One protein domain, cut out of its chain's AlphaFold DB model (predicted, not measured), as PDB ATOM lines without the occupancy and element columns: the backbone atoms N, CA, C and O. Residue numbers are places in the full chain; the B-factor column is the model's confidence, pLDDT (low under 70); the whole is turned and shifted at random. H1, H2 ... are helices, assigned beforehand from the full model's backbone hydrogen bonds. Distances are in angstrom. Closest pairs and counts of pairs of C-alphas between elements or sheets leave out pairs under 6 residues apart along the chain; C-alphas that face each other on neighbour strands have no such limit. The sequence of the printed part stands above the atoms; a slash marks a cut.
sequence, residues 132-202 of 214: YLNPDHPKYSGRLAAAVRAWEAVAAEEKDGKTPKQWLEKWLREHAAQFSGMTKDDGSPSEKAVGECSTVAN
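This is residues 132 to 202 of the 214 residues of an uncharacterized protein of Malikia spinosa (UniProt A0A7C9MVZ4). Three helices pack together in a small cluster, each on the other two, with their centres in a triangle and their lines crossed at steep angles. At the end of the cluster where H1 begins, H2 ends and H3 begins lie the first ten printed residues, 132 to 141, and the long loop of residues 175 to 190; the link from H1 to H2 loops round at the opposite end. The printed part has 71 residues with three named helices, H1, H2 and H3 in that order, and no named strand; its class is all helix, with 36 residues in the helices. The whole is compact, with a radius of gyration of the C-alphas of 11.8 A, and spans 38 by 26 by 16 A.

The printed part begins at Tyr 132, and residues 132 to 141 come before the first named helix. H1 is residues 142 to 155, 19.7 A from first to last C-alpha, and its C-alpha 142 is at (40.542, -24.332, -16.983). H2 is residues 164 to 174, 15.6 A long, beginning with C-alpha 164 at (48.543, -34.979, -32.829). H3 is residues 191 to 201, 15.1 A long, and ends with C-alpha 201 at (42.464, -29.285, -29.815). Asn 202 follows as the last printed residue.

H1 touches H2 at a steep tilt of 57 degrees, opposite ways; their closest C-alphas, of Ala 150 and Leu 168, are 5.8 A apart. H1 also touches H3 at a steep tilt of 57 degrees, but the same way; the closest C-alphas, of Ala 147 and Cys 197, are 5.0 A apart. H2 and H3 form a helical hairpin, two touching helices in succession that run opposite ways, at a steep tilt of 45 degrees. Their closest C-alphas, of Leu 168 and Ser 198, are 5.3 A apart, and their centres are 8.8 A apart. The helix packing is mostly crossed: of these three touching pairs, 0 are at a shallow tilt. In H1, H2 and H3 every O i to N i+4 pair of the backbone is within hydrogen-bond range.

The two C-alphas farthest apart are those of Pro 138, before H1, and Gly 161, between H1 and H2, at 39.9 A. The first and last printed C-alphas, of Tyr 132 and Asn 202, are 19.0 A apart. The link from H1 to H2, with 8 residues, is short; that from H2 to H3, with 16 residues, is long, and its C-alphas lie 7 to 18 A from the mean of the C-alphas. The printed part has no cut. The mean pLDDT of the printed part is 87.1, and six residues, 156 to 161, in the link from H1 to H2, are under 70.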
ATOM      1  N   TYR A 132      40.294 -15.181 -22.058       82.88
ATOM      2  CA  TYR A 132      39.852 -16.575 -21.940       82.88
ATOM      3  C   TYR A 132      40.928 -17.543 -21.408       82.88
ATOM      4  O   TYR A 132      40.601 -18.670 -21.035       82.88
ATOM      5  N   LEU A 133      42.193 -17.120 -21.360       86.38
ATOM      6  CA  LEU A 133      43.319 -17.825 -20.739       86.38
ATOM      7  C   LEU A 133      43.699 -17.249 -19.364       86.38
ATOM      8  O   LEU A 133      44.552 -17.839 -18.703       86.38
ATOM      9  N   ASN A 134      43.091 -16.144 -18.923       82.12
ATOM     10  CA  ASN A 134      43.365 -15.522 -17.626       82.12
ATOM     11  C   ASN A 134      42.617 -16.255 -16.487       82.12
ATOM     12  O   ASN A 134      41.386 -16.188 -16.459       82.12
ATOM     13  N   PRO A 135      43.314 -16.906 -15.527       84.38
ATOM     14  CA  PRO A 135      42.683 -17.635 -14.421       84.38
ATOM     15  C   PRO A 135      41.783 -16.785 -13.518       84.38
ATOM     16  O   PRO A 135      40.834 -17.314 -12.941       84.38
ATOM     17  N   ASP A 136      42.049 -15.480 -13.425       83.31
ATOM     18  CA  ASP A 136      41.286 -14.546 -12.592       83.31
ATOM     19  C   ASP A 136      40.038 -13.994 -13.306       83.31
ATOM     20  O   ASP A 136      39.232 -13.270 -12.716       83.31
ATOM     21  N   HIS A 137      39.844 -14.318 -14.589       84.94
ATOM     22  CA  HIS A 137      38.688 -13.851 -15.344       84.94
ATOM     23  C   HIS A 137      37.398 -14.545 -14.850       84.94
ATOM     24  O   HIS A 137      37.359 -15.771 -14.738       84.94
ATOM     25  N   PRO A 138      36.275 -13.825 -14.636       88.06
ATOM     26  CA  PRO A 138      35.045 -14.398 -14.065       88.06
ATOM     27  C   PRO A 138      34.405 -15.504 -14.917       88.06
ATOM     28  O   PRO A 138      33.566 -16.260 -14.436       88.06
ATOM     29  N   LYS A 139      34.774 -15.586 -16.199       89.56
ATOM     30  CA  LYS A 139      34.335 -16.635 -17.135       89.56
ATOM     31  C   LYS A 139      35.470 -17.586 -17.521       89.56
ATOM     32  O   LYS A 139      35.406 -18.206 -18.580       89.56
ATOM     33  N   TYR A 140      36.532 -17.641 -16.720       89.94
ATOM     34  CA  TYR A 140      37.647 -18.541 -16.961       89.94
ATOM     35  C   TYR A 140      37.185 -20.000 -16.940       89.94
ATOM     36  O   TYR A 140      36.387 -20.417 -16.100       89.94
ATOM     37  N   SER A 141      37.713 -20.787 -17.873       93.19
ATOM     38  CA  SER A 141      37.496 -22.227 -17.945       93.19
ATOM     39  C   SER A 141      38.846 -22.918 -18.064       93.19
ATOM     40  O   SER A 141      39.496 -22.841 -19.108       93.19
ATOM     41  N   GLY A 142      39.256 -23.631 -17.010       91.94
ATOM     42  CA  GLY A 142      40.542 -24.332 -16.983       91.94
ATOM     43  C   GLY A 142      40.684 -25.358 -18.105       91.94
ATOM     44  O   GLY A 142      41.759 -25.497 -18.678       91.94
ATOM     45  N   ARG A 143      39.588 -26.005 -18.517       93.25
ATOM     46  CA  ARG A 143      39.588 -26.938 -19.656       93.25
ATOM     47  C   ARG A 143      39.832 -26.250 -20.997       93.25
ATOM     48  O   ARG A 143      40.575 -26.780 -21.817       93.25
ATOM     49  N   LEU A 144      39.234 -25.075 -21.217       93.38
ATOM     50  CA  LEU A 144      39.487 -24.288 -22.427       93.38
ATOM     51  C   LEU A 144      40.953 -23.853 -22.471       93.38
ATOM     52  O   LEU A 144      41.623 -24.054 -23.480       93.38
ATOM     53  N   ALA A 145      41.453 -23.322 -21.355       92.56
ATOM     54  CA  ALA A 145      42.841 -22.909 -21.248       92.56
ATOM     55  C   ALA A 145      43.806 -24.082 -21.474       92.56
ATOM     56  O   ALA A 145      44.754 -23.946 -22.243       92.56
ATOM     57  N   ALA A 146      43.523 -25.252 -20.895       93.81
ATOM     58  CA  ALA A 146      44.308 -26.463 -21.104       93.81
ATOM     59  C   ALA A 146      44.339 -26.885 -22.580       93.81
ATOM     60  O   ALA A 146      45.405 -27.209 -23.095       93.81
ATOM     61  N   ALA A 147      43.197 -26.855 -23.276       94.44
ATOM     62  CA  ALA A 147      43.118 -27.217 -24.691       94.44
ATOM     63  C   ALA A 147      43.935 -26.265 -25.581       94.44
ATOM     64  O   ALA A 147      44.679 -26.731 -26.444       94.44
ATOM     65  N   VAL A 148      43.839 -24.952 -25.344       92.69
ATOM     66  CA  VAL A 148      44.609 -23.941 -26.089       92.69
ATOM     67  C   VAL A 148      46.106 -24.082 -25.811       92.69
ATOM     68  O   VAL A 148      46.887 -24.169 -26.752       92.69
ATOM     69  N   ARG A 149      46.516 -24.196 -24.541       90.69
ATOM     70  CA  ARG A 149      47.936 -24.349 -24.173       90.69
ATOM     71  C   ARG A 149      48.544 -25.647 -24.699       90.69
ATOM     72  O   ARG A 149      49.680 -25.640 -25.165       90.69
ATOM     73  N   ALA A 150      47.784 -26.742 -24.682       91.62
ATOM     74  CA  ALA A 150      48.218 -27.998 -25.281       91.62
ATOM     75  C   ALA A 150      48.401 -27.864 -26.798       91.62
ATOM     76  O   ALA A 150      49.374 -28.376 -27.345       91.62
ATOM     77  N   TRP A 151      47.485 -27.166 -27.476       91.44
ATOM     78  CA  TRP A 151      47.594 -26.902 -28.908       91.44
ATOM     79  C   TRP A 151      48.834 -26.067 -29.243       91.44
ATOM     80  O   TRP A 151      49.612 -26.480 -30.097       91.44
ATOM     81  N   GLU A 152      49.062 -24.961 -28.528       88.12
ATOM     82  CA  GLU A 152      50.248 -24.105 -28.693       88.12
ATOM     83  C   GLU A 152      51.551 -24.895 -28.498       88.12
ATOM     84  O   GLU A 152      52.472 -24.789 -29.307       88.12
ATOM     85  N   ALA A 153      51.613 -25.730 -27.456       86.56
ATOM     86  CA  ALA A 153      52.804 -26.510 -27.130       86.56
ATOM     87  C   ALA A 153      53.100 -27.615 -28.156       86.56
ATOM     88  O   ALA A 153      54.253 -27.816 -28.527       86.56
ATOM     89  N   VAL A 154      52.076 -28.338 -28.623       83.31
ATOM     90  CA  VAL A 154      52.270 -29.448 -29.573       83.31
ATOM     91  C   VAL A 154      52.449 -28.936 -31.007       83.31
ATOM     92  O   VAL A 154      53.192 -29.541 -31.772       83.31
ATOM     93  N   ALA A 155      51.827 -27.816 -31.387       73.00
ATOM     94  CA  ALA A 155      52.015 -27.213 -32.710       73.00
ATOM     95  C   ALA A 155      53.451 -26.703 -32.939       73.00
ATOM     96  O   ALA A 155      53.899 -26.631 -34.083       73.00
ATOM     97  N   ALA A 156      54.179 -26.378 -31.867       62.38
ATOM     98  CA  ALA A 156      55.572 -25.944 -31.931       62.38
ATOM     99  C   ALA A 156      56.576 -27.095 -32.175       62.38
ATOM    100  O   ALA A 156      57.698 -26.837 -32.611       62.38
ATOM    101  N   GLU A 157      56.193 -28.356 -31.933       57.75
ATOM    102  CA  GLU A 157      57.079 -29.523 -32.039       57.75
ATOM    103  C   GLU A 157      56.421 -30.690 -32.805       57.75
ATOM    104  O   GLU A 157      55.804 -31.578 -32.219       57.75
ATOM    105  N   GLU A 158      56.613 -30.768 -34.129       55.66
ATOM    106  CA  GLU A 158      56.355 -32.018 -34.858       55.66
ATOM    107  C   GLU A 158      57.544 -32.972 -34.690       55.66
ATOM    108  O   GLU A 158      58.580 -32.838 -35.347       55.66
ATOM    109  N   LYS A 159      57.400 -33.969 -33.812       60.03
ATOM    110  CA  LYS A 159      58.327 -35.103 -33.727       60.03
ATOM    111  C   LYS A 159      57.583 -36.428 -33.642       60.03
ATOM    112  O   LYS A 159      56.553 -36.539 -32.987       60.03
ATOM    113  N   ASP A 160      58.184 -37.432 -34.276       60.81
ATOM    114  CA  ASP A 160      57.825 -38.852 -34.291       60.81
ATOM    115  C   ASP A 160      56.428 -39.213 -34.817       60.81
ATOM    116  O   ASP A 160      55.458 -38.484 -34.668       60.81
ATOM    117  N   GLY A 161      56.314 -40.403 -35.421       62.12
ATOM    118  CA  GLY A 161      55.116 -40.942 -36.089       62.12
ATOM    119  C   GLY A 161      53.873 -41.199 -35.213       62.12
ATOM    120  O   GLY A 161      53.115 -42.127 -35.490       62.12
ATOM    121  N   LYS A 162      53.655 -40.413 -34.157       70.69
ATOM    122  CA  LYS A 162      52.440 -40.365 -33.340       70.69
ATOM    123  C   LYS A 162      51.444 -39.358 -33.915       70.69
ATOM    124  O   LYS A 162      51.796 -38.418 -34.621       70.69
ATOM    125  N   THR A 163      50.170 -39.549 -33.597       81.81
ATOM    126  CA  THR A 163      49.113 -38.616 -34.013       81.81
ATOM    127  C   THR A 163      49.100 -37.364 -33.126       81.81
ATOM    128  O   THR A 163      49.412 -37.475 -31.937       81.81
ATOM    129  N   PRO A 164      48.673 -36.194 -33.640       86.12
ATOM    130  CA  PRO A 164      48.543 -34.979 -32.829       86.12
ATOM    131  C   PRO A 164      47.705 -35.190 -31.563       86.12
ATOM    132  O   PRO A 164      48.083 -34.744 -30.486       86.12
ATOM    133  N   LYS A 165      46.629 -35.982 -31.652       88.06
ATOM    134  CA  LYS A 165      45.807 -36.352 -30.493       88.06
ATOM    135  C   LYS A 165      46.608 -37.039 -29.381       88.06
ATOM    136  O   LYS A 165      46.433 -36.700 -28.217       88.06
ATOM    137  N   GLN A 166      47.501 -37.970 -29.720       88.44
ATOM    138  CA  GLN A 166      48.321 -38.673 -28.723       88.44
ATOM    139  C   GLN A 166      49.311 -37.736 -28.022       88.44
ATOM    140  O   GLN A 166      49.561 -37.887 -26.827       88.44
ATOM    141  N   TRP A 167      49.869 -36.768 -28.751       88.12
ATOM    142  CA  TRP A 167      50.734 -35.744 -28.170       88.12
ATOM    143  C   TRP A 167      49.961 -34.808 -27.241       88.12
ATOM    144  O   TRP A 167      50.399 -34.578 -26.116       88.12
ATOM    145  N   LEU A 168      48.782 -34.356 -27.672       91.38
ATOM    146  CA  LEU A 168      47.883 -33.546 -26.851       91.38
ATOM    147  C   LEU A 168      47.506 -34.277 -25.558       91.38
ATOM    148  O   LEU A 168      47.615 -33.702 -24.481       91.38
ATOM    149  N   GLU A 169      47.128 -35.557 -25.632       93.19
ATOM    150  CA  GLU A 169      46.806 -36.362 -24.443       93.19
ATOM    151  C   GLU A 169      47.993 -36.491 -23.485       93.19
ATOM    152  O   GLU A 169      47.818 -36.368 -22.272       93.19
ATOM    153  N   LYS A 170      49.205 -36.711 -24.011       91.94
ATOM    154  CA  LYS A 170      50.419 -36.768 -23.190       91.94
ATOM    155  C   LYS A 170      50.659 -35.434 -22.478       91.94
ATOM    156  O   LYS A 170      50.787 -35.424 -21.255       91.94
ATOM    157  N   TRP A 171      50.672 -34.330 -23.225       93.25
ATOM    158  CA  TRP A 171      50.933 -33.002 -22.674       93.25
ATOM    159  C   TRP A 171      49.894 -32.624 -21.610       93.25
ATOM    160  O   TRP A 171      50.252 -32.193 -20.515       93.25
ATOM    161  N   LEU A 172      48.609 -32.870 -21.889       94.31
ATOM    162  CA  LEU A 172      47.506 -32.584 -20.968       94.31
ATOM    163  C   LEU A 172      47.595 -33.391 -19.669       94.31
ATOM    164  O   LEU A 172      47.248 -32.857 -18.619       94.31
ATOM    165  N   ARG A 173      48.061 -34.648 -19.702       94.56
ATOM    166  CA  ARG A 173      48.283 -35.444 -18.479       94.56
ATOM    167  C   ARG A 173      49.419 -34.881 -17.632       94.56
ATOM    168  O   ARG A 173      49.275 -34.798 -16.417       94.56
ATOM    169  N   GLU A 174      50.520 -34.483 -18.267       93.06
ATOM    170  CA  GLU A 174      51.695 -33.916 -17.590       93.06
ATOM    171  C   GLU A 174      51.393 -32.550 -16.949       93.06
ATOM    172  O   GLU A 174      51.938 -32.231 -15.895       93.06
ATOM    173  N   HIS A 175      50.471 -31.779 -17.536       93.19
ATOM    174  CA  HIS A 175      50.136 -30.421 -17.096       93.19
ATOM    175  C   HIS A 175      48.760 -30.316 -16.418       93.19
ATOM    176  O   HIS A 175      48.323 -29.216 -16.087       93.19
ATOM    177  N   ALA A 176      48.073 -31.436 -16.165       92.69
ATOM    178  CA  ALA A 176      46.698 -31.449 -15.655       92.69
ATOM    179  C   ALA A 176      46.526 -30.648 -14.355       92.69
ATOM    180  O   ALA A 176      45.544 -29.929 -14.199       92.69
ATOM    181  N   ALA A 177      47.496 -30.725 -13.442       91.94
ATOM    182  CA  ALA A 177      47.445 -30.033 -12.154       91.94
ATOM    183  C   ALA A 177      47.451 -28.494 -12.267       91.94
ATOM    184  O   ALA A 177      47.099 -27.816 -11.306       91.94
ATOM    185  N   GLN A 178      47.834 -27.939 -13.420       91.06
ATOM    186  CA  GLN A 178      47.912 -26.491 -13.647       91.06
ATOM    187  C   GLN A 178      46.558 -25.873 -14.023       91.06
ATOM    188  O   GLN A 178      46.414 -24.653 -14.012       91.06
ATOM    189  N   PHE A 179      45.563 -26.696 -14.360       91.75
ATOM    190  CA  PHE A 179      44.293 -26.237 -14.911       91.75
ATOM    191  C   PHE A 179      43.114 -26.756 -14.088       91.75
ATOM    192  O   PHE A 179      42.959 -27.957 -13.854       91.75
ATOM    193  N   SER A 180      42.224 -25.851 -13.683       87.38
ATOM    194  CA  SER A 180      41.022 -26.232 -12.944       87.38
ATOM    195  C   SER A 180      40.128 -27.167 -13.773       87.38
ATOM    196  O   SER A 180      39.890 -26.964 -14.966       87.38
ATOM    197  N   GLY A 181      39.640 -28.239 -13.141       87.88
ATOM    198  CA  GLY A 181      38.779 -29.233 -13.792       87.88
ATOM    199  C   GLY A 181      39.493 -30.222 -14.725       87.88
ATOM    200  O   GLY A 181      38.799 -30.949 -15.448       87.88
ATOM    201  N   MET A 182      40.834 -30.254 -14.706       93.19
ATOM    202  CA  MET A 182      41.671 -31.258 -15.385       93.19
ATOM    203  C   MET A 182      42.153 -32.385 -14.456       93.19
ATOM    204  O   MET A 182      42.607 -33.420 -14.944       93.19
ATOM    205  N   THR A 183      42.005 -32.235 -13.140       93.12
ATOM    206  CA  THR A 183      42.280 -33.271 -12.133       93.12
ATOM    207  C   THR A 183      40.992 -33.824 -11.523       93.12
ATOM    208  O   THR A 183      39.917 -33.233 -11.644       93.12
ATOM    209  N   LYS A 184      41.092 -35.002 -10.907       91.94
ATOM    210  CA  LYS A 184      40.065 -35.574 -10.027       91.94
ATOM    211  C   LYS A 184      40.283 -35.095  -8.587       91.94
ATOM    212  O   LYS A 184      41.292 -34.458  -8.288       91.94
ATOM    213  N   ASP A 185      39.377 -35.477  -7.689       87.38
ATOM    214  CA  ASP A 185      39.440 -35.130  -6.260       87.38
ATOM    215  C   ASP A 185      40.707 -35.655  -5.555       87.38
ATOM    216  O   ASP A 185      41.145 -35.086  -4.561       87.38
ATOM    217  N   ASP A 186      41.328 -36.714  -6.089       86.81
ATOM    218  CA  ASP A 186      42.593 -37.283  -5.601       86.81
ATOM    219  C   ASP A 186      43.849 -36.585  -6.167       86.81
ATOM    220  O   ASP A 186      44.972 -37.002  -5.889       86.81
ATOM    221  N   GLY A 187      43.674 -35.540  -6.984       83.44
ATOM    222  CA  GLY A 187      44.756 -34.816  -7.652       83.44
ATOM    223  C   GLY A 187      45.314 -35.507  -8.902       83.44
ATOM    224  O   GLY A 187      46.151 -34.920  -9.590       83.44
ATOM    225  N   SER A 188      44.851 -36.713  -9.250       89.62
ATOM    226  CA  SER A 188      45.273 -37.403 -10.474       89.62
ATOM    227  C   SER A 188      44.627 -36.793 -11.729       89.62
ATOM    228  O   SER A 188      43.521 -36.245 -11.652       89.62
ATOM    229  N   PRO A 189      45.265 -36.886 -12.914       91.69
ATOM    230  CA  PRO A 189      44.674 -36.412 -14.163       91.69
ATOM    231  C   PRO A 189      43.315 -37.062 -14.470       91.69
ATOM    232  O   PRO A 189      43.122 -38.280 -14.367       91.69
ATOM    233  N   SER A 190      42.351 -36.245 -14.887       94.44
ATOM    234  CA  SER A 190      41.033 -36.703 -15.322       94.44
ATOM    235  C   SER A 190      41.081 -37.147 -16.783       94.44
ATOM    236  O   SER A 190      41.028 -36.324 -17.693       94.44
ATOM    237  N   GLU A 191      41.119 -38.459 -17.020       93.94
ATOM    238  CA  GLU A 191      41.130 -39.040 -18.376       93.94
ATOM    239  C   GLU A 191      39.953 -38.576 -19.245       93.94
ATOM    240  O   GLU A 191      40.102 -38.375 -20.449       93.94
ATOM    241  N   LYS A 192      38.790 -38.327 -18.628       93.38
ATOM    242  CA  LYS A 192      37.638 -37.748 -19.327       93.38
ATOM    243  C   LYS A 192      37.948 -36.334 -19.829       93.38
ATOM    244  O   LYS A 192      37.733 -36.052 -21.003       93.38
ATOM    245  N   ALA A 193      38.461 -35.461 -18.959       91.62
ATOM    246  CA  ALA A 193      38.785 -34.082 -19.327       91.62
ATOM    247  C   ALA A 193      39.927 -34.027 -20.355       91.62
ATOM    248  O   ALA A 193      39.838 -33.292 -21.334       91.62
ATOM    249  N   VAL A 194      40.952 -34.865 -20.183       94.50
ATOM    250  CA  VAL A 194      42.056 -35.024 -21.142       94.50
ATOM    251  C   VAL A 194      41.530 -35.426 -22.523       94.50
ATOM    252  O   VAL A 194      41.895 -34.794 -23.511       94.50
ATOM    253  N   GLY A 195      40.646 -36.425 -22.603       92.75
ATOM    254  CA  GLY A 195      40.071 -36.892 -23.869       92.75
ATOM    255  C   GLY A 195      39.164 -35.867 -24.560       92.75
ATOM    256  O   GLY A 195      39.181 -35.753 -25.788       92.75
ATOM    257  N   GLU A 196      38.386 -35.103 -23.792       93.75
ATOM    258  CA  GLU A 196      37.564 -33.998 -24.305       93.75
ATOM    259  C   GLU A 196      38.454 -32.887 -24.889       93.75
ATOM    260  O   GLU A 196      38.302 -32.524 -26.058       93.75
ATOM    261  N   CYS A 197      39.435 -32.407 -24.119       93.31
ATOM    262  CA  CYS A 197      40.352 -31.348 -24.544       93.31
ATOM    263  C   CYS A 197      41.220 -31.773 -25.736       93.31
ATOM    264  O   CYS A 197      41.358 -31.006 -26.689       93.31
ATOM    265  N   SER A 198      41.755 -33.000 -25.735       91.94
ATOM    266  CA  SER A 198      42.571 -33.507 -26.846       91.94
ATOM    267  C   SER A 198      41.763 -33.655 -28.131       91.94
ATOM    268  O   SER A 198      42.304 -33.476 -29.218       91.94
ATOM    269  N   THR A 199      40.467 -33.954 -28.029       90.94
ATOM    270  CA  THR A 199      39.579 -34.050 -29.193       90.94
ATOM    271  C   THR A 199      39.279 -32.673 -29.779       90.94
ATOM    272  O   THR A 199      39.320 -32.530 -30.997       90.94
ATOM    273  N   VAL A 200      39.026 -31.663 -28.940       90.12
ATOM    274  CA  VAL A 200      38.780 -30.281 -29.390       90.12
ATOM    275  C   VAL A 200      40.037 -29.655 -29.997       90.12
ATOM    276  O   VAL A 200      39.957 -29.006 -31.035       90.12
ATOM    277  N   ALA A 201      41.199 -29.868 -29.376       88.12
ATOM    278  CA  ALA A 201      42.464 -29.285 -29.815       88.12
ATOM    279  C   ALA A 201      43.091 -30.001 -31.026       88.12
ATOM    280  O   ALA A 201      44.038 -29.493 -31.618       88.12
ATOM    281  N   ASN A 202      42.611 -31.186 -31.407       88.44
ATOM    282  CA  ASN A 202      43.208 -31.959 -32.492       88.44
ATOM    283  C   ASN A 202      42.881 -31.365 -33.877       88.44
ATOM    284  O   ASN A 202      41.775 -31.526 -34.388       88.44
TER     285      ASN A 202